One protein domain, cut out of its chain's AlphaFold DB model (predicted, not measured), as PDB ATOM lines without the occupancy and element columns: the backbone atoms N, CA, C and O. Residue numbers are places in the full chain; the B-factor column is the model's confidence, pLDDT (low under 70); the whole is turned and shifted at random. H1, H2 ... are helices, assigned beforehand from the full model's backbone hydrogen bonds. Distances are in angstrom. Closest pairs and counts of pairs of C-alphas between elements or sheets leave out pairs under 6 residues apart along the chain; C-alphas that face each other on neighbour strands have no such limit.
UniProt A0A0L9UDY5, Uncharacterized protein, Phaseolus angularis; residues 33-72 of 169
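Overview. This is residues 33 to 72 of the 169 residues of an uncharacterized protein of Phaseolus angularis (UniProt A0A0L9UDY5). Two short helices, H1 and H2, sit at opposite ends of a long, drawn-out strap of chain, like two small knobs on a string. The strap, residues 41 to 62, forms no named element and loops round on itself near residues 52 to 59 before it reaches H2; H1 and the strap as far as residue 49 stick out free. The printed part has 40 residues with two named helices, H1 then H2, and no named strand; its class is all helix, although just 17 of the 40 residues are in named elements. The whole is extended, a rod with a radius of gyration of the C-alphas of 17.6 A and spans of 53 by 17 by 13 A.

Along the chain. H1 runs from Glu 33 to Arg 40, 10.3 A from first to last C-alpha, and begins with C-alpha 33 at (-17.018, 28.673, 34.647). Residues 41 to 62 follow, with C-alpha 52 at (-48.940, 23.777, 25.856). H2 runs from Tyr 63 to Ser 71, 11.5 A long, and ends with C-alpha 71 at (-65.555, 37.509, 39.163).

Arrangement. H1 and H2 are apart, with no C-alpha of the one within 8 A of the other. Residues 33 to 49, of which 33 to 40 belong to H1, stand free: none of their C-alphas has another, 8 or more residues away along the chain, within 10 A. In H1 and H2 every O i to N i+4 pair is within hydrogen-bond range.

Size, cuts and confidence. The C-alphas of Glu 33 and His 72, the first and last printed residues, are the two farthest apart, at 53.0 A. The printed part has no cut. The link from H1 to H2 is long, with 22 residues. The mean pLDDT of the printed part is 76.2, and residues 48 to 49, 52, 55 to 59, 69 to 70 and 72 are under 70.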
ATOM      1  N   GLU A  33     -17.123  30.022  35.221       90.50
ATOM      2  CA  GLU A  33     -17.018  28.673  34.647       90.50
ATOM      3  C   GLU A  33     -18.004  27.705  35.307       90.50
ATOM      4  O   GLU A  33     -18.701  26.953  34.634       90.50
ATOM      5  N   THR A  34     -18.152  27.799  36.623       85.88
ATOM      6  CA  THR A  34     -19.094  27.022  37.421       85.88
ATOM      7  C   THR A  34     -20.534  27.442  37.119       85.88
ATOM      8  O   THR A  34     -21.424  26.594  37.069       85.88
ATOM      9  N   ILE A  35     -20.791  28.734  36.880       84.94
ATOM     10  CA  ILE A  35     -22.101  29.206  36.399       84.94
ATOM     11  C   ILE A  35     -22.411  28.593  35.029       84.94
ATOM     12  O   ILE A  35     -23.506  28.059  34.839       84.94
ATOM     13  N   ASP A  36     -21.461  28.639  34.096       88.25
ATOM     14  CA  ASP A  36     -21.603  28.054  32.761       88.25
ATOM     15  C   ASP A  36     -21.848  26.543  32.831       88.25
ATOM     16  O   ASP A  36     -22.728  26.029  32.136       88.25
ATOM     17  N   ASP A  37     -21.142  25.829  33.704       87.88
ATOM     18  CA  ASP A  37     -21.338  24.398  33.918       87.88
ATOM     19  C   ASP A  37     -22.714  24.083  34.511       87.88
ATOM     20  O   ASP A  37     -23.375  23.147  34.055       87.88
ATOM     21  N   ILE A  38     -23.208  24.882  35.461       85.69
ATOM     22  CA  ILE A  38     -24.577  24.744  35.981       85.69
ATOM     23  C   ILE A  38     -25.601  24.925  34.853       85.69
ATOM     24  O   ILE A  38     -26.556  24.152  34.764       85.69
ATOM     25  N   TRP A  39     -25.399  25.904  33.967       85.00
ATOM     26  CA  TRP A  39     -26.282  26.125  32.819       85.00
ATOM     27  C   TRP A  39     -26.210  24.996  31.791       85.00
ATOM     28  O   TRP A  39     -27.252  24.558  31.296       85.00
ATOM     29  N   ARG A  40     -25.012  24.476  31.505       87.19
ATOM     30  CA  ARG A  40     -24.810  23.326  30.606       87.19
ATOM     31  C   ARG A  40     -25.540  22.080  31.098       87.19
ATOM     32  O   ARG A  40     -26.048  21.319  30.280       87.19
ATOM     33  N   HIS A  41     -25.639  21.904  32.414       86.81
ATOM     34  CA  HIS A  41     -26.295  20.760  33.050       86.81
ATOM     35  C   HIS A  41     -27.674  21.111  33.629       86.81
ATOM     36  O   HIS A  41     -28.171  20.415  34.511       86.81
ATOM     37  N   PHE A  42     -28.319  22.178  33.143       83.56
ATOM     38  CA  PHE A  42     -29.629  22.601  33.646       83.56
ATOM     39  C   PHE A  42     -30.790  21.710  33.163       83.56
ATOM     40  O   PHE A  42     -31.898  21.813  33.677       83.56
ATOM     41  N   GLU A  43     -30.546  20.804  32.214       77.94
ATOM     42  CA  GLU A  43     -31.541  19.896  31.619       77.94
ATOM     43  C   GLU A  43     -32.451  19.158  32.633       77.94
ATOM     44  O   GLU A  43     -33.668  19.188  32.436       77.94
ATOM     45  N   PRO A  44     -31.962  18.655  33.786       77.94
ATOM     46  CA  PRO A  44     -32.808  18.017  34.803       77.94
ATOM     47  C   PRO A  44     -33.789  18.970  35.505       77.94
ATOM     48  O   PRO A  44     -34.738  18.523  36.145       77.94
ATOM     49  N   HIS A  45     -33.551  20.282  35.426       76.19
ATOM     50  CA  HIS A  45     -34.378  21.326  36.040       76.19
ATOM     51  C   HIS A  45     -35.404  21.909  35.061       76.19
ATOM     52  O   HIS A  45     -36.238  22.736  35.446       76.19
ATOM     53  N   VAL A  46     -35.362  21.495  33.793       78.25
ATOM     54  CA  VAL A  46     -36.371  21.864  32.806       78.25
ATOM     55  C   VAL A  46     -37.645  21.083  33.111       78.25
ATOM     56  O   VAL A  46     -37.642  19.861  33.235       78.25
ATOM     57  N   ILE A  47     -38.766  21.791  33.237       77.38
ATOM     58  CA  ILE A  47     -40.067  21.161  33.465       77.38
ATOM     59  C   ILE A  47     -40.442  20.383  32.195       77.38
ATOM     60  O   ILE A  47     -40.813  20.972  31.183       77.38
ATOM     61  N   THR A  48     -40.348  19.055  32.239       68.25
ATOM     62  CA  THR A  48     -40.506  18.154  31.080       68.25
ATOM     63  C   THR A  48     -41.951  17.730  30.793       68.25
ATOM     64  O   THR A  48     -42.220  17.053  29.803       68.25
ATOM     65  N   HIS A  49     -42.919  18.175  31.597       66.38
ATOM     66  CA  HIS A  49     -44.331  17.781  31.478       66.38
ATOM     67  C   HIS A  49     -45.291  18.975  31.412       66.38
ATOM     68  O   HIS A  49     -46.363  18.971  32.017       66.38
ATOM     69  N   VAL A  50     -44.916  20.023  30.676       71.06
ATOM     70  CA  VAL A  50     -45.794  21.180  30.471       71.06
ATOM     71  C   VAL A  50     -46.726  20.912  29.293       71.06
ATOM     72  O   VAL A  50     -46.280  20.699  28.166       71.06
ATOM     73  N   ARG A  51     -48.040  20.951  29.531       72.12
ATOM     74  CA  ARG A  51     -49.021  20.975  28.442       72.12
ATOM     75  C   ARG A  51     -49.050  22.379  27.852       72.12
ATOM     76  O   ARG A  51     -49.341  23.334  28.571       72.12
ATOM     77  N   LEU A  52     -48.785  22.503  26.552       69.75
ATOM     78  CA  LEU A  52     -48.940  23.777  25.856       69.75
ATOM     79  C   LEU A  52     -50.415  24.192  25.932       69.75
ATOM     80  O   LEU A  52     -51.290  23.526  25.380       69.75
ATOM     81  N   ALA A  53     -50.694  25.265  26.662       71.94
ATOM     82  CA  ALA A  53     -52.031  25.818  26.773       71.94
ATOM     83  C   ALA A  53     -52.269  26.784  25.607       71.94
ATOM     84  O   ALA A  53     -51.485  27.711  25.397       71.94
ATOM     85  N   SER A  54     -53.338  26.575  24.836       75.56
ATOM     86  CA  SER A  54     -53.720  27.478  23.739       75.56
ATOM     87  C   SER A  54     -54.202  28.835  24.258       75.56
ATOM     88  O   SER A  54     -54.123  29.841  23.554       75.56
ATOM     89  N   SER A  55     -54.673  28.868  25.502       66.69
ATOM     90  CA  SER A  55     -55.092  30.059  26.220       66.69
ATOM     91  C   SER A  55     -54.619  29.991  27.679       66.69
ATOM     92  O   SER A  55     -54.606  28.902  28.254       66.69
ATOM     93  N   PRO A  56     -54.288  31.120  28.341       67.25
ATOM     94  CA  PRO A  56     -53.844  31.136  29.745       67.25
ATOM     95  C   PRO A  56     -54.812  30.458  30.725       67.25
ATOM     96  O   PRO A  56     -54.433  30.096  31.835       67.25
ATOM     97  N   TYR A  57     -56.072  30.304  30.318       65.62
ATOM     98  CA  TYR A  57     -57.133  29.712  31.118       65.62
ATOM     99  C   TYR A  57     -57.227  28.178  31.000       65.62
ATOM    100  O   TYR A  57     -57.936  27.570  31.798       65.62
ATOM    101  N   ASP A  58     -56.512  27.556  30.053       69.50
ATOM    102  CA  ASP A  58     -56.529  26.099  29.805       69.50
ATOM    103  C   ASP A  58     -55.524  25.333  30.681       69.50
ATOM    104  O   ASP A  58     -55.450  24.100  30.636       69.50
ATOM    105  N   CYS A  59     -54.713  26.065  31.449       69.56
ATOM    106  CA  CYS A  59     -53.660  25.517  32.302       69.56
ATOM    107  C   CYS A  59     -54.215  24.759  33.515       69.56
ATOM    108  O   CYS A  59     -53.515  23.922  34.078       69.56
ATOM    109  N   ILE A  60     -55.446  25.065  33.933       74.88
ATOM    110  CA  ILE A  60     -56.084  24.467  35.106       74.88
ATOM    111  C   ILE A  60     -57.530  24.137  34.745       74.88
ATOM    112  O   ILE A  60     -58.316  25.014  34.376       74.88
ATOM    113  N   GLU A  61     -57.881  22.858  34.862       74.69
ATOM    114  CA  GLU A  61     -59.246  22.390  34.653       74.69
ATOM    115  C   GLU A  61     -60.211  23.129  35.589       74.69
ATOM    116  O   GLU A  61     -59.966  23.276  36.785       74.69
ATOM    117  N   GLY A  62     -61.290  23.674  35.026       76.00
ATOM    118  CA  GLY A  62     -62.272  24.444  35.789       76.00
ATOM    119  C   GLY A  62     -61.867  25.883  36.132       76.00
ATOM    120  O   GLY A  62     -62.696  26.601  36.689       76.00
ATOM    121  N   TYR A  63     -60.677  26.377  35.757       81.19
ATOM    122  CA  TYR A  63     -60.277  27.763  36.055       81.19
ATOM    123  C   TYR A  63     -61.213  28.802  35.434       81.19
ATOM    124  O   TYR A  63     -61.599  29.753  36.105       81.19
ATOM    125  N   VAL A  64     -61.652  28.606  34.186       73.94
ATOM    126  CA  VAL A  64     -62.643  29.493  33.548       73.94
ATOM    127  C   VAL A  64     -63.965  29.497  34.319       73.94
ATOM    128  O   VAL A  64     -64.592  30.545  34.469       73.94
ATOM    129  N   GLN A  65     -64.394  28.335  34.813       73.56
ATOM    130  CA  GLN A  65     -65.645  28.183  35.551       73.56
ATOM    131  C   GLN A  65     -65.555  28.846  36.929       73.56
ATOM    132  O   GLN A  65     -66.414  29.659  37.264       73.56
ATOM    133  N   TRP A  66     -64.480  28.583  37.674       81.56
ATOM    134  CA  TRP A  66     -64.170  29.258  38.934       81.56
ATOM    135  C   TRP A  66     -64.049  30.775  38.748       81.56
ATOM    136  O   TRP A  66     -64.666  31.543  39.483       81.56
ATOM    137  N   PHE A  67     -63.317  31.222  37.723       76.12
ATOM    138  CA  PHE A  67     -63.141  32.640  37.428       76.12
ATOM    139  C   PHE A  67     -64.492  33.301  37.195       76.12
ATOM    140  O   PHE A  67     -64.766  34.327  37.805       76.12
ATOM    141  N   ARG A  68     -65.372  32.709  36.377       71.31
ATOM    142  CA  ARG A  68     -66.727  33.233  36.147       71.31
ATOM    143  C   ARG A  68     -67.550  33.286  37.433       71.31
ATOM    144  O   ARG A  68     -68.188  34.302  37.675       71.31
ATOM    145  N   GLN A  69     -67.487  32.252  38.270       68.44
ATOM    146  CA  GLN A  69     -68.206  32.207  39.549       68.44
ATOM    147  C   GLN A  69     -67.753  33.305  40.522       68.44
ATOM    148  O   GLN A  69     -68.590  33.941  41.156       68.44
ATOM    149  N   VAL A  70     -66.444  33.555  40.627       69.81
ATOM    150  CA  VAL A  70     -65.890  34.526  41.587       69.81
ATOM    151  C   VAL A  70     -65.917  35.959  41.051       69.81
ATOM    152  O   VAL A  70     -66.225  36.886  41.794       69.81
ATOM    153  N   SER A  71     -65.599  36.167  39.770       71.06
ATOM    154  CA  SER A  71     -65.555  37.509  39.163       71.06
ATOM    155  C   SER A  71     -66.922  38.018  38.710       71.06
ATOM    156  O   SER A  71     -67.130  39.228  38.655       71.06
ATOM    157  N   HIS A  72     -67.863  37.120  38.406       68.31
ATOM    158  CA  HIS A  72     -69.194  37.477  37.923       68.31
ATOM    159  C   HIS A  72     -70.295  36.718  38.686       68.31
ATOM    160  O   HIS A  72     -71.069  35.982  38.072       68.31
TER     161      HIS A  72